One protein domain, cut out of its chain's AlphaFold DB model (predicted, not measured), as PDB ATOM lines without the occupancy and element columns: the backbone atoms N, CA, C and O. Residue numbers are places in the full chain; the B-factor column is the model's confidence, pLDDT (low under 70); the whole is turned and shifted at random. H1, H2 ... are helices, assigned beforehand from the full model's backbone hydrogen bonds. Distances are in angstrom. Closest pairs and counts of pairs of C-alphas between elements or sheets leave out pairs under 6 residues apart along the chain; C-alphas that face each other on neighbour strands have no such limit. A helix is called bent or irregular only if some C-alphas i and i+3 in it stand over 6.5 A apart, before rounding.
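AT A GLANCE: This is residues 141 to 296 of the 309 residues of the protein "Integrin-associated protein" of Paroedura picta (UniProt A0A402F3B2). Five long helices stand side by side in an elongated up-and-down bundle, each running against the one before it. They go round in chain order from H1 to H5, and H5 comes back to pack on H1; H1 and H3 also meet across the ring. The printed part has 156 residues with five named helices, H1 H2 H3 H4 H5, and no named strand; its class is all helix. It is compact, with a radius of gyration of the C-alphas of 16.3 A, and spans 53 by 27 by 22 A.

HOW THE PARTS SIT: Start with H1, residues 141 to 167, which with H3, residues 203 to 230, is a hub, each touching three other helices. Look first at Ala 154 and Ile 186, whose C-alphas, 6.5 A apart, are the closest of H1 and H2, residues 172 to 196; this hairpin runs opposite ways at a shallow tilt of 15 degrees. H2 and H3 form the next hairpin and touch at a shallow tilt of 23 degrees; their closest C-alphas, of Gly 192 and Gly 208, are 3.9 A apart. H1 and H3 touch and run the same way at a shallow tilt of 27 degrees, with the C-alphas of Met 150 and Ile 212 closest at 7.2 A. H3 forms a hairpin with H4, residues 236 to 261, at a shallow tilt of 7 degrees; the closest C-alphas, of Val 220 and Ala 246, are 6.3 A apart. H4 forms a hairpin with H5, residues 268 to 296, and the C-alphas of Gly 255 and Met 271 come closest at 4.0 A. H5 touches H1 and runs the same way at a shallow tilt of 20 degrees; the closest C-alphas, of Ala 153 and Asp 279, are 5.6 A apart. H3 and H5 are close but not clearly touching, while H1 and H4, H2 and H4, and H2 and H5 are apart. In H1, H2, H4 and H5 every O i to N i+4 pair is within hydrogen-bond range; in H3 it is 17 of 24.

IN THESE COORDINATES: Find C-alpha 141 at (31.710, -41.176, 44.900); from there H1 runs 38.5 A to C-alpha 167 at (28.968, -20.491, 12.502). H2 is 35.8 A long, from Val 172 to Leu 196. H3 covers 42.3 A from Glu 203 to Val 230, with a kink of 28 degrees near residue 219; it is neither bent nor irregular, but only just, as C-alphas 212 and 215 are 6.3 A apart. H4 runs 37.8 A from Cys 236 to Ser 261. H5, the longest helix with 29 residues, runs 42.9 A from Ala 268 to C-alpha 296 at (34.488, -25.364, 5.261).

THE WHOLE: The two C-alphas farthest apart are those of Cys 263 and Phe 296, at 53.6 A. The printed part has no cut. The links H1 to H2 and H3 to H4 are tight, H2 to H3 and H4 to H5 are short, and no link is long. The mean pLDDT of the printed part is 85.4; look for values under 70 at residues 198 to 202, residues 262 to 266 and residue 296.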
ATOM      1  N   VAL A 141      31.072 -41.204  46.226       81.62
ATOM      2  CA  VAL A 141      31.710 -41.176  44.900       81.62
ATOM      3  C   VAL A 141      30.677 -41.221  43.771       81.62
ATOM      4  O   VAL A 141      30.788 -40.463  42.811       81.62
ATOM      5  N   GLU A 142      29.657 -42.073  43.887       82.44
ATOM      6  CA  GLU A 142      28.592 -42.195  42.885       82.44
ATOM      7  C   GLU A 142      27.757 -40.917  42.826       82.44
ATOM      8  O   GLU A 142      27.475 -40.418  41.738       82.44
ATOM      9  N   ASN A 143      27.436 -40.341  43.988       80.31
ATOM     10  CA  ASN A 143      26.685 -39.092  44.074       80.31
ATOM     11  C   ASN A 143      27.423 -37.939  43.374       80.31
ATOM     12  O   ASN A 143      26.862 -37.244  42.529       80.31
ATOM     13  N   VAL A 144      28.723 -37.788  43.657       83.94
ATOM     14  CA  VAL A 144      29.579 -36.796  42.987       83.94
ATOM     15  C   VAL A 144      29.607 -37.026  41.477       83.94
ATOM     16  O   VAL A 144      29.532 -36.066  40.712       83.94
ATOM     17  N   LEU A 145      29.670 -38.279  41.025       87.00
ATOM     18  CA  LEU A 145      29.743 -38.592  39.602       87.00
ATOM     19  C   LEU A 145      28.437 -38.260  38.858       87.00
ATOM     20  O   LEU A 145      28.499 -37.728  37.750       87.00
ATOM     21  N   ILE A 146      27.269 -38.481  39.470       86.12
ATOM     22  CA  ILE A 146      25.963 -38.062  38.918       86.12
ATOM     23  C   ILE A 146      25.909 -36.535  38.762       86.12
ATOM     24  O   ILE A 146      25.463 -36.014  37.741       86.12
ATOM     25  N   ILE A 147      26.399 -35.807  39.765       82.94
ATOM     26  CA  ILE A 147      26.392 -34.339  39.761       82.94
ATOM     27  C   ILE A 147      27.333 -33.801  38.679       82.94
ATOM     28  O   ILE A 147      26.948 -32.945  37.881       82.94
ATOM     29  N   VAL A 148      28.562 -34.316  38.626       87.69
ATOM     30  CA  VAL A 148      29.577 -33.885  37.655       87.69
ATOM     31  C   VAL A 148      29.131 -34.183  36.226       87.69
ATOM     32  O   VAL A 148      29.249 -33.305  35.373       87.69
ATOM     33  N   THR A 149      28.580 -35.372  35.963       88.38
ATOM     34  CA  THR A 149      28.085 -35.743  34.623       88.38
ATOM     35  C   THR A 149      26.985 -34.791  34.150       88.38
ATOM     36  O   THR A 149      27.075 -34.235  33.061       88.38
ATOM     37  N   MET A 150      26.015 -34.444  35.000       84.44
ATOM     38  CA  MET A 150      24.982 -33.467  34.619       84.44
ATOM     39  C   MET A 150      25.519 -32.066  34.321       84.44
ATOM     40  O   MET A 150      25.062 -31.411  33.380       84.44
ATOM     41  N   ILE A 151      26.493 -31.591  35.101       85.62
ATOM     42  CA  ILE A 151      27.129 -30.291  34.851       85.62
ATOM     43  C   ILE A 151      27.865 -30.320  33.507       85.62
ATOM     44  O   ILE A 151      27.727 -29.390  32.707       85.62
ATOM     45  N   LEU A 152      28.603 -31.396  33.228       89.75
ATOM     46  CA  LEU A 152      29.290 -31.592  31.953       89.75
ATOM     47  C   LEU A 152      28.304 -31.637  30.782       89.75
ATOM     48  O   LEU A 152      28.516 -30.930  29.796       89.75
ATOM     49  N   ALA A 153      27.193 -32.367  30.908       87.75
ATOM     50  CA  ALA A 153      26.136 -32.426  29.901       87.75
ATOM     51  C   ALA A 153      25.603 -31.028  29.540       87.75
ATOM     52  O   ALA A 153      25.486 -30.681  28.358       87.75
ATOM     53  N   ALA A 154      25.313 -30.205  30.555       87.50
ATOM     54  CA  ALA A 154      24.832 -28.839  30.371       87.50
ATOM     55  C   ALA A 154      25.882 -27.950  29.686       87.50
ATOM     56  O   ALA A 154      25.557 -27.225  28.743       87.50
ATOM     57  N   ILE A 155      27.147 -28.036  30.108       90.50
ATOM     58  CA  ILE A 155      28.253 -27.282  29.503       90.50
ATOM     59  C   ILE A 155      28.436 -27.679  28.035       90.50
ATOM     60  O   ILE A 155      28.474 -26.804  27.169       90.50
ATOM     61  N   PHE A 156      28.502 -28.976  27.722       90.94
ATOM     62  CA  PHE A 156      28.661 -29.439  26.343       90.94
ATOM     63  C   PHE A 156      27.502 -28.998  25.459       90.94
ATOM     64  O   PHE A 156      27.734 -28.549  24.335       90.94
ATOM     65  N   TYR A 157      26.271 -29.050  25.969       90.31
ATOM     66  CA  TYR A 157      25.113 -28.541  25.248       90.31
ATOM     67  C   TYR A 157      25.237 -27.040  24.932       90.31
ATOM     68  O   TYR A 157      25.037 -26.635  23.785       90.31
ATOM     69  N   LEU A 158      25.621 -26.216  25.913       91.25
ATOM     70  CA  LEU A 158      25.803 -24.774  25.720       91.25
ATOM     71  C   LEU A 158      26.910 -24.461  24.704       91.25
ATOM     72  O   LEU A 158      26.727 -23.590  23.851       91.25
ATOM     73  N   ILE A 159      28.031 -25.187  24.751       91.12
ATOM     74  CA  ILE A 159      29.141 -25.008  23.804       91.12
ATOM     75  C   ILE A 159      28.705 -25.392  22.384       91.12
ATOM     76  O   ILE A 159      28.958 -24.634  21.446       91.12
ATOM     77  N   GLN A 160      28.023 -26.531  22.212       89.19
ATOM     78  CA  GLN A 160      27.504 -26.955  20.906       89.19
ATOM     79  C   GLN A 160      26.529 -25.922  20.333       89.19
ATOM     80  O   GLN A 160      26.672 -25.509  19.181       89.19
ATOM     81  N   LEU A 161      25.573 -25.462  21.145       89.31
ATOM     82  CA  LEU A 161      24.601 -24.451  20.740       89.31
ATOM     83  C   LEU A 161      25.290 -23.138  20.344       89.31
ATOM     84  O   LEU A 161      24.961 -22.565  19.305       89.31
ATOM     85  N   GLY A 162      26.263 -22.682  21.137       87.19
ATOM     86  CA  GLY A 162      27.035 -21.471  20.865       87.19
ATOM     87  C   GLY A 162      27.828 -21.562  19.563       87.19
ATOM     88  O   GLY A 162      27.748 -20.664  18.726       87.19
ATOM     89  N   PHE A 163      28.540 -22.671  19.345       88.62
ATOM     90  CA  PHE A 163      29.317 -22.880  18.125       88.62
ATOM     91  C   PHE A 163      28.427 -22.916  16.877       88.62
ATOM     92  O   PHE A 163      28.714 -22.228  15.893       88.62
ATOM     93  N   VAL A 164      27.316 -23.662  16.923       86.62
ATOM     94  CA  VAL A 164      26.371 -23.739  15.799       86.62
ATOM     95  C   VAL A 164      25.739 -22.372  15.520       86.62
ATOM     96  O   VAL A 164      25.641 -21.968  14.361       86.62
ATOM     97  N   ALA A 165      25.387 -21.616  16.565       86.31
ATOM     98  CA  ALA A 165      24.816 -20.277  16.439       86.31
ATOM     99  C   ALA A 165      25.762 -19.274  15.772       86.31
ATOM    100  O   ALA A 165      25.315 -18.495  14.931       86.31
ATOM    101  N   ILE A 166      27.049 -19.300  16.131       85.00
ATOM    102  CA  ILE A 166      28.060 -18.393  15.571       85.00
ATOM    103  C   ILE A 166      28.355 -18.740  14.109       85.00
ATOM    104  O   ILE A 166      28.569 -17.841  13.299       85.00
ATOM    105  N   LYS A 167      28.397 -20.033  13.772       84.56
ATOM    106  CA  LYS A 167      28.968 -20.491  12.502       84.56
ATOM    107  C   LYS A 167      27.957 -20.738  11.391       84.56
ATOM    108  O   LYS A 167      28.237 -20.393  10.248       84.56
ATOM    109  N   TYR A 168      26.821 -21.344  11.717       79.25
ATOM    110  CA  TYR A 168      25.847 -21.799  10.719       79.25
ATOM    111  C   TYR A 168      24.617 -20.896  10.635       79.25
ATOM    112  O   TYR A 168      23.900 -20.943   9.642       79.25
ATOM    113  N   GLY A 169      24.399 -20.034  11.635       77.62
ATOM    114  CA  GLY A 169      23.212 -19.190  11.718       77.62
ATOM    115  C   GLY A 169      21.961 -20.024  12.005       77.62
ATOM    116  O   GLY A 169      21.597 -20.931  11.264       77.62
ATOM    117  N   ILE A 170      21.271 -19.736  13.108       83.81
ATOM    118  CA  ILE A 170      20.106 -20.533  13.517       83.81
ATOM    119  C   ILE A 170      18.822 -19.757  13.204       83.81
ATOM    120  O   ILE A 170      18.694 -18.609  13.644       83.81
ATOM    121  N   PRO A 171      17.834 -20.373  12.526       88.25
ATOM    122  CA  PRO A 171      16.514 -19.779  12.353       88.25
ATOM    123  C   PRO A 171      15.898 -19.401  13.702       88.25
ATOM    124  O   PRO A 171      15.927 -20.197  14.642       88.25
ATOM    125  N   VAL A 172      15.275 -18.222  13.796       83.88
ATOM    126  CA  VAL A 172      14.763 -17.666  15.065       83.88
ATOM    127  C   VAL A 172      13.853 -18.648  15.815       83.88
ATOM    128  O   VAL A 172      14.019 -18.827  17.018       83.88
ATOM    129  N   ARG A 173      12.955 -19.359  15.113       85.44
ATOM    130  CA  ARG A 173      12.084 -20.380  15.728       85.44
ATOM    131  C   ARG A 173      12.884 -21.513  16.381       85.44
ATOM    132  O   ARG A 173      12.692 -21.777  17.562       85.44
ATOM    133  N   LYS A 174      13.816 -22.133  15.643       87.12
ATOM    134  CA  LYS A 174      14.674 -23.215  16.164       87.12
ATOM    135  C   LYS A 174      15.559 -22.716  17.312       87.12
ATOM    136  O   LYS A 174      15.705 -23.414  18.309       87.12
ATOM    137  N   LYS A 175      16.080 -21.487  17.216       85.88
ATOM    138  CA  LYS A 175      16.879 -20.845  18.271       85.88
ATOM    139  C   LYS A 175      16.085 -20.695  19.571       85.88
ATOM    140  O   LYS A 175      16.596 -21.053  20.629       85.88
ATOM    141  N   ILE A 176      14.845 -20.203  19.497       87.00
ATOM    142  CA  ILE A 176      13.966 -20.060  20.667       87.00
ATOM    143  C   ILE A 176      13.683 -21.434  21.285       87.00
ATOM    144  O   ILE A 176      13.870 -21.601  22.487       87.00
ATOM    145  N   THR A 177      13.316 -22.435  20.477       87.94
ATOM    146  CA  THR A 177      13.047 -23.800  20.961       87.94
ATOM    147  C   THR A 177      14.259 -24.425  21.657       87.94
ATOM    148  O   THR A 177      14.121 -24.918  22.774       87.94
ATOM    149  N   LEU A 178      15.447 -24.363  21.044       89.56
ATOM    150  CA  LEU A 178      16.697 -24.864  21.631       89.56
ATOM    151  C   LEU A 178      17.021 -24.148  22.954       89.56
ATOM    152  O   LEU A 178      17.403 -24.783  23.935       89.56
ATOM    153  N   THR A 179      16.830 -22.829  23.010       87.75
ATOM    154  CA  THR A 179      17.117 -22.042  24.220       87.75
ATOM    155  C   THR A 179      16.165 -22.402  25.363       87.75
ATOM    156  O   THR A 179      16.622 -22.646  26.476       87.75
ATOM    157  N   ILE A 180      14.856 -22.494  25.095       91.31
ATOM    158  CA  ILE A 180      13.851 -22.857  26.110       91.31
ATOM    159  C   ILE A 180      14.086 -24.281  26.621       91.31
ATOM    160  O   ILE A 180      14.120 -24.503  27.828       91.31
ATOM    161  N   ALA A 181      14.286 -25.242  25.718       90.44
ATOM    162  CA  ALA A 181      14.540 -26.630  26.091       90.44
ATOM    163  C   ALA A 181      15.832 -26.776  26.910       90.44
ATOM    164  O   ALA A 181      15.850 -27.481  27.915       90.44
ATOM    165  N   GLY A 182      16.889 -26.054  26.528       88.88
ATOM    166  CA  GLY A 182      18.130 -25.982  27.296       88.88
ATOM    167  C   GLY A 182      17.928 -25.420  28.699       88.88
ATOM    168  O   GLY A 182      18.422 -25.989  29.668       88.88
ATOM    169  N   LEU A 183      17.160 -24.333  28.817       91.56
ATOM    170  CA  LEU A 183      16.848 -23.726  30.107       91.56
ATOM    171  C   LEU A 183      16.099 -24.702  31.020       91.56
ATOM    172  O   LEU A 183      16.444 -24.792  32.191       91.56
ATOM    173  N   ILE A 184      15.135 -25.463  30.488       91.69
ATOM    174  CA  ILE A 184      14.401 -26.493  31.244       91.69
ATOM    175  C   ILE A 184      15.353 -27.564  31.790       91.69
ATOM    176  O   ILE A 184      15.247 -27.936  32.955       91.69
ATOM    177  N   VAL A 185      16.295 -28.053  30.974       89.75
ATOM    178  CA  VAL A 185      17.270 -29.061  31.427       89.75
ATOM    179  C   VAL A 185      18.166 -28.493  32.533       89.75
ATOM    180  O   VAL A 185      18.400 -29.163  33.535       89.75
ATOM    181  N   ILE A 186      18.625 -27.248  32.389       89.81
ATOM    182  CA  ILE A 186      19.495 -26.596  33.378       89.81
ATOM    183  C   ILE A 186      18.749 -26.343  34.693       89.81
ATOM    184  O   ILE A 186      19.279 -26.650  35.758       89.81
ATOM    185  N   THR A 187      17.526 -25.808  34.651       90.56
ATOM    186  CA  THR A 187      16.749 -25.541  35.873       90.56
ATOM    187  C   THR A 187      16.412 -26.832  36.607       90.56
ATOM    188  O   THR A 187      16.557 -26.890  37.828       90.56
ATOM    189  N   ALA A 188      16.039 -27.884  35.876       90.12
ATOM    190  CA  ALA A 188      15.803 -29.199  36.451       90.12
ATOM    191  C   ALA A 188      17.077 -29.793  37.076       90.12
ATOM    192  O   ALA A 188      17.017 -30.305  38.189       90.12
ATOM    193  N   ALA A 189      18.241 -29.642  36.437       87.44
ATOM    194  CA  ALA A 189      19.514 -30.087  37.000       87.44
ATOM    195  C   ALA A 189      19.882 -29.336  38.294       87.44
ATOM    196  O   ALA A 189      20.316 -29.959  39.260       87.44
ATOM    197  N   VAL A 190      19.675 -28.015  38.346       88.44
ATOM    198  CA  VAL A 190      19.960 -27.198  39.543       88.44
ATOM    199  C   VAL A 190      19.041 -27.574  40.703       88.44
ATOM    200  O   VAL A 190      19.516 -27.792  41.816       88.44
ATOM    201  N   ILE A 191      17.731 -27.681  40.459       89.19
ATOM    202  CA  ILE A 191      16.771 -28.097  41.493       89.19
ATOM    203  C   ILE A 191      17.069 -29.538  41.927       89.19
ATOM    204  O   ILE A 191      17.071 -29.832  43.122       89.19
ATOM    205  N   GLY A 192      17.376 -30.414  40.968       86.38
ATOM    206  CA  GLY A 192      17.752 -31.801  41.213       86.38
ATOM    207  C   GLY A 192      18.965 -31.910  42.128       86.38
ATOM    208  O   GLY A 192      18.906 -32.631  43.115       86.38
ATOM    209  N   TYR A 193      20.013 -31.122  41.865       83.94
ATOM    210  CA  TYR A 193      21.196 -31.024  42.720       83.94
ATOM    211  C   TYR A 193      20.841 -30.618  44.150       83.94
ATOM    212  O   TYR A 193      21.210 -31.325  45.080       83.94
ATOM    213  N   VAL A 194      20.088 -29.526  44.336       85.19
ATOM    214  CA  VAL A 194      19.704 -29.035  45.675       85.19
ATOM    215  C   VAL A 194      18.935 -30.098  46.462       85.19
ATOM    216  O   VAL A 194      19.161 -30.258  47.659       85.19
ATOM    217  N   LEU A 195      18.063 -30.850  45.790       84.06
ATOM    218  CA  LEU A 195      17.292 -31.938  46.390       84.06
ATOM    219  C   LEU A 195      18.110 -33.207  46.660       84.06
ATOM    220  O   LEU A 195      17.655 -34.042  47.430       84.06
ATOM    221  N   LEU A 196      19.285 -33.360  46.047       77.38
ATOM    222  CA  LEU A 196      20.187 -34.502  46.234       77.38
ATOM    223  C   LEU A 196      21.205 -34.287  47.372       77.38
ATOM    224  O   LEU A 196      21.869 -35.237  47.780       77.38
ATOM    225  N   VAL A 197      21.365 -33.044  47.851       72.81
ATOM    226  CA  VAL A 197      22.285 -32.685  48.948       72.81
ATOM    227  C   VAL A 197      21.915 -33.328  50.293       72.81
ATOM    228  O   VAL A 197      22.838 -33.747  50.994       72.81
ATOM    229  N   PRO A 198      20.634 -33.403  50.712       68.56
ATOM    230  CA  PRO A 198      20.283 -34.025  51.983       68.56
ATOM    231  C   PRO A 198      20.710 -35.497  52.002       68.56
ATOM    232  O   PRO A 198      20.374 -36.257  51.100       68.56
ATOM    233  N   GLU A 199      21.439 -35.935  53.025       59.72
ATOM    234  CA  GLU A 199      21.800 -37.349  53.164       59.72
ATOM    235  C   GLU A 199      20.579 -38.161  53.627       59.72
ATOM    236  O   GLU A 199      19.913 -37.787  54.591       59.72
ATOM    237  N   GLY A 200      20.258 -39.265  52.944       60.78
ATOM    238  CA  GLY A 200      19.128 -40.121  53.320       60.78
ATOM    239  C   GLY A 200      18.400 -40.773  52.145       60.78
ATOM    240  O   GLY A 200      18.585 -40.407  50.986       60.78
ATOM    241  N   PHE A 201      17.509 -41.717  52.445       64.25
ATOM    242  CA  PHE A 201      16.474 -42.176  51.515       64.25
ATOM    243  C   PHE A 201      15.181 -41.402  51.799       64.25
ATOM    244  O   PHE A 201      14.280 -41.891  52.482       64.25
ATOM    245  N   THR A 202      15.111 -40.151  51.349       68.62
ATOM    246  CA  THR A 202      13.930 -39.289  51.509       68.62
ATOM    247  C   THR A 202      13.186 -39.146  50.183       68.62
ATOM    248  O   THR A 202      13.772 -39.303  49.109       68.62
ATOM    249  N   GLU A 203      11.896 -38.795  50.237       71.06
ATOM    250  CA  GLU A 203      11.125 -38.473  49.025       71.06
ATOM    251  C   GLU A 203      11.792 -37.343  48.219       71.06
ATOM    252  O   GLU A 203      11.794 -37.370  46.989       71.06
ATOM    253  N   SER A 204      12.440 -36.388  48.899       76.25
ATOM    254  CA  SER A 204      13.190 -35.294  48.273       76.25
ATOM    255  C   SER A 204      14.334 -35.794  47.395       76.25
ATOM    256  O   SER A 204      14.450 -35.359  46.252       76.25
ATOM    257  N   ASN A 205      15.124 -36.752  47.879       77.75
ATOM    258  CA  ASN A 205      16.257 -37.281  47.124       77.75
ATOM    259  C   ASN A 205      15.791 -38.030  45.874       77.75
ATOM    260  O   ASN A 205      16.390 -37.901  44.804       77.75
ATOM    261  N   GLN A 206      14.698 -38.791  45.983       79.81
ATOM    262  CA  GLN A 206      14.108 -39.502  44.849       79.81
ATOM    263  C   GLN A 206      13.614 -38.531  43.773       79.81
ATOM    264  O   GLN A 206      13.846 -38.748  42.580       79.81
ATOM    265  N   ILE A 207      12.970 -37.439  44.193       84.44
ATOM    266  CA  ILE A 207      12.557 -36.361  43.293       84.44
ATOM    267  C   ILE A 207      13.788 -35.716  42.650       84.44
ATOM    268  O   ILE A 207      13.792 -35.525  41.436       84.44
ATOM    269  N   GLY A 208      14.840 -35.439  43.425       86.25
ATOM    270  CA  GLY A 208      16.082 -34.851  42.924       86.25
ATOM    271  C   GLY A 208      16.732 -35.692  41.827       86.25
ATOM    272  O   GLY A 208      17.058 -35.180  40.756       86.25
ATOM    273  N   LEU A 209      16.826 -37.005  42.048       85.81
ATOM    274  CA  LEU A 209      17.380 -37.942  41.076       85.81
ATOM    275  C   LEU A 209      16.516 -38.046  39.807       85.81
ATOM    276  O   LEU A 209      17.041 -38.075  38.693       85.81
ATOM    277  N   SER A 210      15.190 -38.041  39.960       87.50
ATOM    278  CA  SER A 210      14.249 -38.005  38.832       87.50
ATOM    279  C   SER A 210      14.428 -36.740  37.988       87.50
ATOM    280  O   SER A 210      14.481 -36.803  36.759       87.50
ATOM    281  N   LEU A 211      14.602 -35.591  38.648       89.44
ATOM    282  CA  LEU A 211      14.838 -34.298  38.005       89.44
ATOM    283  C   LEU A 211      16.184 -34.218  37.276       89.44
ATOM    284  O   LEU A 211      16.367 -33.350  36.430       89.44
ATOM    285  N   ILE A 212      17.114 -35.118  37.586       87.44
ATOM    286  CA  ILE A 212      18.391 -35.248  36.891       87.44
ATOM    287  C   ILE A 212      18.246 -36.154  35.664       87.44
ATOM    288  O   ILE A 212      18.570 -35.752  34.546       87.44
ATOM    289  N   VAL A 213      17.728 -37.368  35.849       88.56
ATOM    290  CA  VAL A 213      17.726 -38.389  34.790       88.56
ATOM    291  C   VAL A 213      16.655 -38.117  33.736       88.56
ATOM    292  O   VAL A 213      16.906 -38.279  32.542       88.56
ATOM    293  N   LEU A 214      15.458 -37.689  34.141       89.81
ATOM    294  CA  LEU A 214      14.322 -37.578  33.226       89.81
ATOM    295  C   LEU A 214      14.509 -36.472  32.170       89.81
ATOM    296  O   LEU A 214      14.280 -36.744  30.990       89.81
ATOM    297  N   PRO A 215      14.994 -35.259  32.505       88.56
ATOM    298  CA  PRO A 215      15.242 -34.220  31.504       88.56
ATOM    299  C   PRO A 215      16.367 -34.554  30.523       88.56
ATOM    300  O   PRO A 215      16.412 -33.964  29.443       88.56
ATOM    301  N   ALA A 216      17.239 -35.524  30.831       86.19
ATOM    302  CA  ALA A 216      18.269 -35.977  29.898       86.19
ATOM    303  C   ALA A 216      17.670 -36.517  28.584       86.19
ATOM    304  O   ALA A 216      18.324 -36.446  27.540       86.19
ATOM    305  N   VAL A 217      16.400 -36.952  28.583       88.00
ATOM    306  CA  VAL A 217      15.677 -37.334  27.357       88.00
ATOM    307  C   VAL A 217      15.615 -36.196  26.347       88.00
ATOM    308  O   VAL A 217      15.686 -36.440  25.147       88.00
ATOM    309  N   ILE A 218      15.528 -34.948  26.820       87.88
ATOM    310  CA  ILE A 218      15.417 -33.746  25.986       87.88
ATOM    311  C   ILE A 218      16.738 -33.507  25.239       87.88
ATOM    312  O   ILE A 218      16.738 -33.002  24.119       87.88
ATOM    313  N   LEU A 219      17.878 -33.948  25.784       86.94
ATOM    314  CA  LEU A 219      19.188 -33.794  25.144       86.94
ATOM    315  C   LEU A 219      19.348 -34.632  23.865       86.94
ATOM    316  O   LEU A 219      20.218 -34.325  23.046       86.94
ATOM    317  N   VAL A 220      18.548 -35.689  23.686       89.19
ATOM    318  CA  VAL A 220      18.561 -36.536  22.480       89.19
ATOM    319  C   VAL A 220      17.983 -35.793  21.262       89.19
ATOM    320  O   VAL A 220      18.726 -35.599  20.297       89.19
ATOM    321  N   PRO A 221      16.722 -35.306  21.270       88.62
ATOM    322  CA  PRO A 221      16.178 -34.539  20.154       88.62
ATOM    323  C   PRO A 221      16.905 -33.205  19.955       88.62
ATOM    324  O   PRO A 221      17.023 -32.751  18.820       88.62
ATOM    325  N   LEU A 222      17.452 -32.591  21.013       89.56
ATOM    326  CA  LEU A 222      18.281 -31.391  20.862       89.56
ATOM    327  C   LEU A 222      19.536 -31.661  20.024       89.56
ATOM    328  O   LEU A 222      19.855 -30.865  19.144       89.56
ATOM    329  N   LEU A 223      20.205 -32.802  20.232       89.19
ATOM    330  CA  LEU A 223      21.349 -33.190  19.404       89.19
ATOM    331  C   LEU A 223      20.944 -33.419  17.939       89.19
ATOM    332  O   LEU A 223      21.670 -33.017  17.035       89.19
ATOM    333  N   TYR A 224      19.771 -34.013  17.698       90.19
ATOM    334  CA  TYR A 224      19.247 -34.197  16.343       90.19
ATOM    335  C   TYR A 224      19.025 -32.857  15.633       90.19
ATOM    336  O   TYR A 224      19.498 -32.672  14.515       90.19
ATOM    337  N   ILE A 225      18.370 -31.897  16.299       87.38
ATOM    338  CA  ILE A 225      18.129 -30.559  15.737       87.38
ATOM    339  C   ILE A 225      19.457 -29.844  15.446       87.38
ATOM    340  O   ILE A 225      19.568 -29.160  14.432       87.38
ATOM    341  N   LEU A 226      20.469 -30.000  16.305       87.50
ATOM    342  CA  LEU A 226      21.799 -29.433  16.066       87.50
ATOM    343  C   LEU A 226      22.469 -30.044  14.829       87.50
ATOM    344  O   LEU A 226      23.040 -29.305  14.032       87.50
ATOM    345  N   PHE A 227      22.371 -31.359  14.621       88.00
ATOM    346  CA  PHE A 227      22.898 -31.987  13.408       88.00
ATOM    347  C   PHE A 227      22.133 -31.588  12.146       88.00
ATOM    348  O   PHE A 227      22.773 -31.329  11.135       88.00
ATOM    349  N   ASP A 228      20.809 -31.462  12.208       85.69
ATOM    350  CA  ASP A 228      19.974 -30.972  11.099       85.69
ATOM    351  C   ASP A 228      20.327 -29.530  10.683       85.69
ATOM    352  O   ASP A 228      20.186 -29.149   9.527       85.69
ATOM    353  N   LEU A 229      20.828 -28.713  11.615       84.62
ATOM    354  CA  LEU A 229      21.315 -27.361  11.317       84.62
ATOM    355  C   LEU A 229      22.696 -27.343  10.647       84.62
ATOM    356  O   LEU A 229      23.020 -26.381   9.956       84.62
ATOM    357  N   VAL A 230      23.519 -28.365  10.885       84.56
ATOM    358  CA  VAL A 230      24.886 -28.462  10.345       84.56
ATOM    359  C   VAL A 230      24.913 -29.235   9.025       84.56
ATOM    360  O   VAL A 230      25.733 -28.938   8.158       84.56
ATOM    361  N   PHE A 231      24.027 -30.219   8.862       82.00
ATOM    362  CA  PHE A 231      23.988 -31.131   7.724       82.00
ATOM    363  C   PHE A 231      22.630 -31.072   7.024       82.00
ATOM    364  O   PHE A 231      21.618 -31.408   7.626       82.00
ATOM    365  N   GLU A 232      22.615 -30.773   5.722       74.50
ATOM    366  CA  GLU A 232      21.393 -30.893   4.904       74.50
ATOM    367  C   GLU A 232      20.859 -32.335   4.857       74.50
ATOM    368  O   GLU A 232      19.655 -32.564   4.759       74.50
ATOM    369  N   LYS A 233      21.763 -33.323   4.934       77.69
ATOM    370  CA  LYS A 233      21.443 -34.739   5.140       77.69
ATOM    371  C   LYS A 233      22.381 -35.308   6.202       77.69
ATOM    372  O   LYS A 233      23.597 -35.262   5.995       77.69
ATOM    373  N   PRO A 234      21.863 -35.847   7.321       78.12
ATOM    374  CA  PRO A 234      22.712 -36.331   8.395       78.12
ATOM    375  C   PRO A 234      23.567 -37.504   7.890       78.12
ATOM    376  O   PRO A 234      23.018 -38.490   7.391       78.12
ATOM    377  N   PRO A 235      24.906 -37.427   8.004       86.19
ATOM    378  CA  PRO A 235      25.770 -38.531   7.616       86.19
ATOM    379  C   PRO A 235      25.513 -39.738   8.524       86.19
ATOM    380  O   PRO A 235      25.121 -39.574   9.682       86.19
ATOM    381  N   CYS A 236      25.806 -40.953   8.043       87.38
ATOM    382  CA  CYS A 236      25.634 -42.184   8.827       87.38
ATOM    383  C   CYS A 236      26.274 -42.084  10.220       87.38
ATOM    384  O   CYS A 236      25.698 -42.543  11.200       87.38
ATOM    385  N   PHE A 237      27.427 -41.418  10.325       87.50
ATOM    386  CA  PHE A 237      28.098 -41.175  11.599       87.50
ATOM    387  C   PHE A 237      27.243 -40.369  12.594       87.50
ATOM    388  O   PHE A 237      27.148 -40.744  13.759       87.50
ATOM    389  N   ALA A 238      26.560 -39.310  12.146       89.44
ATOM    390  CA  ALA A 238      25.666 -38.524  13.001       89.44
ATOM    391  C   ALA A 238      24.461 -39.354  13.476       89.44
ATOM    392  O   ALA A 238      24.062 -39.258  14.637       89.44
ATOM    393  N   VAL A 239      23.922 -40.218  12.608       89.62
ATOM    394  CA  VAL A 239      22.844 -41.154  12.968       89.62
ATOM    395  C   VAL A 239      23.318 -42.154  14.026       89.62
ATOM    396  O   VAL A 239      22.616 -42.372  15.012       89.62
ATOM    397  N   ILE A 240      24.527 -42.708  13.882       93.62
ATOM    398  CA  ILE A 240      25.128 -43.614  14.874       93.62
ATOM    399  C   ILE A 240      25.260 -42.921  16.237       93.62
ATOM    400  O   ILE A 240      24.888 -43.507  17.253       93.62
ATOM    401  N   LEU A 241      25.723 -41.666  16.273       93.31
ATOM    402  CA  LEU A 241      25.818 -40.899  17.521       93.31
ATOM    403  C   LEU A 241      24.447 -40.699  18.178       93.31
ATOM    404  O   LEU A 241      24.325 -40.845  19.393       93.31
ATOM    405  N   LEU A 242      23.400 -40.415  17.401       92.31
ATOM    406  CA  LEU A 242      22.043 -40.275  17.936       92.31
ATOM    407  C   LEU A 242      21.523 -41.579  18.547       92.31
ATOM    408  O   LEU A 242      20.978 -41.555  19.651       92.31
ATOM    409  N   VAL A 243      21.729 -42.710  17.867       93.88
ATOM    410  CA  VAL A 243      21.347 -44.035  18.380       93.88
ATOM    411  C   VAL A 243      22.111 -44.355  19.664       93.88
ATOM    412  O   VAL A 243      21.507 -44.790  20.642       93.88
ATOM    413  N   LEU A 244      23.419 -44.083  19.702       94.69
ATOM    414  CA  LEU A 244      24.240 -44.323  20.888       94.69
ATOM    415  C   LEU A 244      23.813 -43.442  22.071       94.69
ATOM    416  O   LEU A 244      23.747 -43.924  23.201       94.69
ATOM    417  N   LYS A 245      23.448 -42.177  21.823       93.81
ATOM    418  CA  LYS A 245      22.918 -41.278  22.859       93.81
ATOM    419  C   LYS A 245      21.575 -41.760  23.402       93.81
ATOM    420  O   LYS A 245      21.364 -41.741  24.612       93.81
ATOM    421  N   ALA A 246      20.683 -42.214  22.521       94.00
ATOM    422  CA  ALA A 246      19.403 -42.794  22.918       94.00
ATOM    423  C   ALA A 246      19.598 -44.077  23.746       94.00
ATOM    424  O   ALA A 246      18.924 -44.256  24.757       94.00
ATOM    425  N   LEU A 247      20.557 -44.931  23.373       95.25
ATOM    426  CA  LEU A 247      20.901 -46.130  24.138       95.25
ATOM    427  C   LEU A 247      21.445 -45.778  25.530       95.25
ATOM    428  O   LEU A 247      21.000 -46.357  26.518       95.25
ATOM    429  N   GLY A 248      22.350 -44.797  25.620       93.88
ATOM    430  CA  GLY A 248      22.850 -44.283  26.899       93.88
ATOM    431  C   GLY A 248      21.722 -43.790  27.810       93.88
ATOM    432  O   GLY A 248      21.689 -44.129  28.992       93.88
ATOM    433  N   TYR A 249      20.735 -43.089  27.245       93.00
ATOM    434  CA  TYR A 249      19.533 -42.678  27.974       93.00
ATOM    435  C   TYR A 249      18.699 -43.864  28.473       93.00
ATOM    436  O   TYR A 249      18.320 -43.888  29.642       93.00
ATOM    437  N   VAL A 250      18.444 -44.875  27.634       94.62
ATOM    438  CA  VAL A 250      17.703 -46.079  28.054       94.62
ATOM    439  C   VAL A 250      18.409 -46.774  29.221       94.62
ATOM    440  O   VAL A 250      17.759 -47.129  30.202       94.62
ATOM    441  N   ILE A 251      19.738 -46.903  29.163       93.25
ATOM    442  CA  ILE A 251      20.544 -47.468  30.255       93.25
ATOM    443  C   ILE A 251      20.408 -46.619  31.528       93.25
ATOM    444  O   ILE A 251      20.190 -47.172  32.607       93.25
ATOM    445  N   ALA A 252      20.474 -45.288  31.411       92.38
ATOM    446  CA  ALA A 252      20.324 -44.376  32.545       92.38
ATOM    447  C   ALA A 252      18.943 -44.505  33.215       92.38
ATOM    448  O   ALA A 252      18.863 -44.591  34.439       92.38
ATOM    449  N   VAL A 253      17.864 -44.589  32.429       91.62
ATOM    450  CA  VAL A 253      16.490 -44.757  32.936       91.62
ATOM    451  C   VAL A 253      16.294 -46.111  33.606       91.62
ATOM    452  O   VAL A 253      15.668 -46.180  34.661       91.62
ATOM    453  N   ILE A 254      16.833 -47.187  33.028       90.88
ATOM    454  CA  ILE A 254      16.777 -48.518  33.644       90.88
ATOM    455  C   ILE A 254      17.535 -48.501  34.977       90.88
ATOM    456  O   ILE A 254      16.994 -48.930  35.995       90.88
ATOM    457  N   GLY A 255      18.745 -47.932  35.004       89.44
ATOM    458  CA  GLY A 255      19.520 -47.740  36.232       89.44
ATOM    459  C   GLY A 255      18.767 -46.926  37.288       89.44
ATOM    460  O   GLY A 255      18.745 -47.305  38.459       89.44
ATOM    461  N   PHE A 256      18.089 -45.853  36.877       88.38
ATOM    462  CA  PHE A 256      17.239 -45.039  37.746       88.38
ATOM    463  C   PHE A 256      16.058 -45.835  38.315       88.38
ATOM    464  O   PHE A 256      15.863 -45.851  39.528       88.38
ATOM    465  N   ALA A 257      15.303 -46.547  37.476       87.25
ATOM    466  CA  ALA A 257      14.152 -47.341  37.910       87.25
ATOM    467  C   ALA A 257      14.548 -48.419  38.934       87.25
ATOM    468  O   ALA A 257      13.842 -48.655  39.918       87.25
ATOM    469  N   MET A 258      15.713 -49.037  38.738       83.38
ATOM    470  CA  MET A 258      16.264 -50.005  39.685       83.38
ATOM    471  C   MET A 258      16.759 -49.331  40.973       83.38
ATOM    472  O   MET A 258      16.545 -49.859  42.058       83.38
ATOM    473  N   SER A 259      17.337 -48.129  40.883       80.12
ATOM    474  CA  SER A 259      17.797 -47.362  42.052       80.12
ATOM    475  C   SER A 259      16.642 -46.861  42.925       80.12
ATOM    476  O   SER A 259      16.768 -46.824  44.143       80.12
ATOM    477  N   VAL A 260      15.504 -46.515  42.316       78.12
ATOM    478  CA  VAL A 260      14.289 -46.070  43.019       78.12
ATOM    479  C   VAL A 260      13.532 -47.229  43.670       78.12
ATOM    480  O   VAL A 260      12.931 -47.061  44.728       78.12
ATOM    481  N   SER A 261      13.539 -48.404  43.041       71.62
ATOM    482  CA  SER A 261      12.850 -49.587  43.571       71.62
ATOM    483  C   SER A 261      13.676 -50.358  44.604       71.62
ATOM    484  O   SER A 261      13.104 -51.084  45.419       71.62
ATOM    485  N   ALA A 262      15.003 -50.204  44.597       64.69
ATOM    486  CA  ALA A 262      15.894 -50.873  45.527       64.69
ATOM    487  C   ALA A 262      16.219 -50.002  46.743       64.69
ATOM    488  O   ALA A 262      16.714 -48.883  46.660       64.69
ATOM    489  N   CYS A 263      16.021 -50.609  47.901       63.28
ATOM    490  CA  CYS A 263      16.295 -50.018  49.199       63.28
ATOM    491  C   CYS A 263      17.789 -49.884  49.544       63.28
ATOM    492  O   CYS A 263      18.183 -49.181  50.469       63.28
ATOM    493  N   ASN A 264      18.630 -50.552  48.763       62.84
ATOM    494  CA  ASN A 264      20.052 -50.295  48.666       62.84
ATOM    495  C   ASN A 264      20.367 -50.279  47.165       62.84
ATOM    496  O   ASN A 264      20.185 -51.322  46.523       62.84
ATOM    497  N   PRO A 265      20.762 -49.144  46.568       61.44
ATOM    498  CA  PRO A 265      20.958 -49.045  45.134       61.44
ATOM    499  C   PRO A 265      22.283 -49.713  44.767       61.44
ATOM    500  O   PRO A 265      23.278 -49.066  44.475       61.44
ATOM    501  N   GLN A 266      22.291 -51.045  44.710       60.44
ATOM    502  CA  GLN A 266      23.430 -51.814  44.195       60.44
ATOM    503  C   GLN A 266      23.728 -51.521  42.712       60.44
ATOM    504  O   GLN A 266      24.729 -51.987  42.178       60.44
ATOM    505  N   GLN A 267      22.851 -50.781  42.027       70.94
ATOM    506  CA  GLN A 267      22.897 -50.555  40.583       70.94
ATOM    507  C   GLN A 267      22.999 -49.073  40.198       70.94
ATOM    508  O   GLN A 267      22.800 -48.725  39.034       70.94
ATOM    509  N   ALA A 268      23.384 -48.208  41.140       74.94
ATOM    510  CA  ALA A 268      23.714 -46.808  40.872       74.94
ATOM    511  C   ALA A 268      24.748 -46.657  39.743       74.94
ATOM    512  O   ALA A 268      24.596 -45.825  38.849       74.94
ATOM    513  N   ALA A 269      25.745 -47.547  39.720       85.69
ATOM    514  CA  ALA A 269      26.744 -47.635  38.663       85.69
ATOM    515  C   ALA A 269      26.142 -47.773  37.250       85.69
ATOM    516  O   ALA A 269      26.697 -47.230  36.299       85.69
ATOM    517  N   VAL A 270      24.997 -48.452  37.094       89.88
ATOM    518  CA  VAL A 270      24.322 -48.610  35.790       89.88
ATOM    519  C   VAL A 270      23.763 -47.272  35.310       89.88
ATOM    520  O   VAL A 270      23.956 -46.897  34.154       89.88
ATOM    521  N   MET A 271      23.112 -46.527  36.206       90.06
ATOM    522  CA  MET A 271      22.589 -45.193  35.905       90.06
ATOM    523  C   MET A 271      23.723 -44.242  35.514       90.06
ATOM    524  O   MET A 271      23.651 -43.567  34.489       90.06
ATOM    525  N   VAL A 272      24.796 -44.249  36.305       90.31
ATOM    526  CA  VAL A 272      25.995 -43.445  36.068       90.31
ATOM    527  C   VAL A 272      26.660 -43.797  34.737       90.31
ATOM    528  O   VAL A 272      27.035 -42.898  33.990       90.31
ATOM    529  N   ALA A 273      26.764 -45.084  34.395       91.94
ATOM    530  CA  ALA A 273      27.299 -45.515  33.107       91.94
ATOM    531  C   ALA A 273      26.458 -44.983  31.934       91.94
ATOM    532  O   ALA A 273      27.014 -44.507  30.946       91.94
ATOM    533  N   GLY A 274      25.126 -45.003  32.053       92.56
ATOM    534  CA  GLY A 274      24.227 -44.423  31.051       92.56
ATOM    535  C   GLY A 274      24.439 -42.918  30.852       92.56
ATOM    536  O   GLY A 274      24.566 -42.460  29.714       92.56
ATOM    537  N   LEU A 275      24.552 -42.159  31.949       91.50
ATOM    538  CA  LEU A 275      24.861 -40.721  31.912       91.50
ATOM    539  C   LEU A 275      26.244 -40.448  31.299       91.50
ATOM    540  O   LEU A 275      26.376 -39.590  30.428       91.50
ATOM    541  N   ALA A 276      27.255 -41.239  31.656       92.62
ATOM    542  CA  ALA A 276      28.596 -41.114  31.090       92.62
ATOM    543  C   ALA A 276      28.627 -41.377  29.571       92.62
ATOM    544  O   ALA A 276      29.348 -40.694  28.842       92.62
ATOM    545  N   ILE A 277      27.826 -42.324  29.064       94.00
ATOM    546  CA  ILE A 277      27.677 -42.556  27.615       94.00
ATOM    547  C   ILE A 277      27.066 -41.325  26.935       94.00
ATOM    548  O   ILE A 277      27.536 -40.918  25.872       94.00
ATOM    549  N   ILE A 278      26.041 -40.715  27.539       92.38
ATOM    550  CA  ILE A 278      25.418 -39.489  27.018       92.38
ATOM    551  C   ILE A 278      26.454 -38.362  26.891       92.38
ATOM    552  O   ILE A 278      26.518 -37.716  25.838       92.38
ATOM    553  N   ASP A 279      27.277 -38.162  27.921       91.94
ATOM    554  CA  ASP A 279      28.331 -37.145  27.933       91.94
ATOM    555  C   ASP A 279      29.416 -37.435  26.899       91.94
ATOM    556  O   ASP A 279      29.794 -36.548  26.131       91.94
ATOM    557  N   LEU A 280      29.869 -38.687  26.804       94.50
ATOM    558  CA  LEU A 280      30.864 -39.100  25.815       94.50
ATOM    559  C   LEU A 280      30.377 -38.818  24.389       94.50
ATOM    560  O   LEU A 280      31.116 -38.266  23.573       94.50
ATOM    561  N   VAL A 281      29.117 -39.139  24.092       94.38
ATOM    562  CA  VAL A 281      28.522 -38.828  22.789       94.38
ATOM    563  C   VAL A 281      28.435 -37.318  22.564       94.38
ATOM    564  O   VAL A 281      28.685 -36.861  21.449       94.38
ATOM    565  N   ALA A 282      28.120 -36.526  23.592       91.88
ATOM    566  CA  ALA A 282      28.110 -35.069  23.482       91.88
ATOM    567  C   ALA A 282      29.509 -34.507  23.163       91.88
ATOM    568  O   ALA A 282      29.632 -33.634  22.302       91.88
ATOM    569  N   VAL A 283      30.568 -35.045  23.769       94.31
ATOM    570  CA  VAL A 283      31.955 -34.665  23.453       94.31
ATOM    571  C   VAL A 283      32.301 -35.009  22.006       94.31
ATOM    572  O   VAL A 283      32.763 -34.142  21.263       94.31
ATOM    573  N   ILE A 284      32.037 -36.247  21.574       93.81
ATOM    574  CA  ILE A 284      32.339 -36.693  20.206       93.81
ATOM    575  C   ILE A 284      31.566 -35.851  19.183       93.81
ATOM    576  O   ILE A 284      32.142 -35.393  18.196       93.81
ATOM    577  N   ALA A 285      30.281 -35.590  19.436       90.56
ATOM    578  CA  ALA A 285      29.457 -34.744  18.583       90.56
ATOM    579  C   ALA A 285      29.990 -33.306  18.499       90.56
ATOM    580  O   ALA A 285      30.024 -32.733  17.410       90.56
ATOM    581  N   LEU A 286      30.443 -32.735  19.621       91.56
ATOM    582  CA  LEU A 286      31.035 -31.399  19.650       91.56
ATOM    583  C   LEU A 286      32.306 -31.343  18.793       91.56
ATOM    584  O   LEU A 286      32.416 -30.479  17.924       91.56
ATOM    585  N   VAL A 287      33.235 -32.281  18.992       92.00
ATOM    586  CA  VAL A 287      34.478 -32.370  18.206       92.00
ATOM    587  C   VAL A 287      34.167 -32.516  16.716       92.00
ATOM    588  O   VAL A 287      34.750 -31.817  15.889       92.00
ATOM    589  N   TYR A 288      33.203 -33.369  16.371       89.88
ATOM    590  CA  TYR A 288      32.797 -33.604  14.989       89.88
ATOM    591  C   TYR A 288      32.257 -32.337  14.309       89.88
ATOM    592  O   TYR A 288      32.701 -31.981  13.215       89.88
ATOM    593  N   VAL A 289      31.353 -31.609  14.976       87.50
ATOM    594  CA  VAL A 289      30.806 -30.337  14.473       87.50
ATOM    595  C   VAL A 289      31.906 -29.278  14.329       87.50
ATOM    596  O   VAL A 289      31.921 -28.537  13.344       87.50
ATOM    597  N   ILE A 290      32.856 -29.227  15.266       87.31
ATOM    598  CA  ILE A 290      33.987 -28.295  15.212       87.31
ATOM    599  C   ILE A 290      34.877 -28.568  13.993       87.31
ATOM    600  O   ILE A 290      35.140 -27.641  13.220       87.31
ATOM    601  N   ILE A 291      35.314 -29.820  13.799       86.94
ATOM    602  CA  ILE A 291      36.195 -30.229  12.690       86.94
ATOM    603  C   ILE A 291      35.554 -29.885  11.348       86.94
ATOM    604  O   ILE A 291      36.168 -29.233  10.503       86.94
ATOM    605  N   ILE A 292      34.291 -30.270  11.169       83.31
ATOM    606  CA  ILE A 292      33.571 -30.034   9.918       83.31
ATOM    607  C   ILE A 292      33.403 -28.548   9.668       83.31
ATOM    608  O   ILE A 292      33.672 -28.075   8.566       83.31
ATOM    609  N   GLY A 293      33.048 -27.787  10.700       77.38
ATOM    610  CA  GLY A 293      33.006 -26.346  10.581       77.38
ATOM    611  C   GLY A 293      34.337 -25.769  10.104       77.38
ATOM    612  O   GLY A 293      34.337 -24.837   9.300       77.38
ATOM    613  N   PHE A 294      35.474 -26.204  10.648       79.19
ATOM    614  CA  PHE A 294      36.772 -25.651  10.251       79.19
ATOM    615  C   PHE A 294      37.133 -25.972   8.798       79.19
ATOM    616  O   PHE A 294      37.553 -25.058   8.092       79.19
ATOM    617  N   ASN A 295      36.860 -27.189   8.326       72.00
ATOM    618  CA  ASN A 295      37.154 -27.598   6.948       72.00
ATOM    619  C   ASN A 295      36.404 -26.769   5.886       72.00
ATOM    620  O   ASN A 295      36.929 -26.534   4.800       72.00
ATOM    621  N   PHE A 296      35.213 -26.242   6.192       58.25
ATOM    622  CA  PHE A 296      34.488 -25.364   5.261       58.25
ATOM    623  C   PHE A 296      35.108 -23.964   5.089       58.25
ATOM    624  O   PHE A 296      34.740 -23.248   4.157       58.25
TER     625      PHE A 296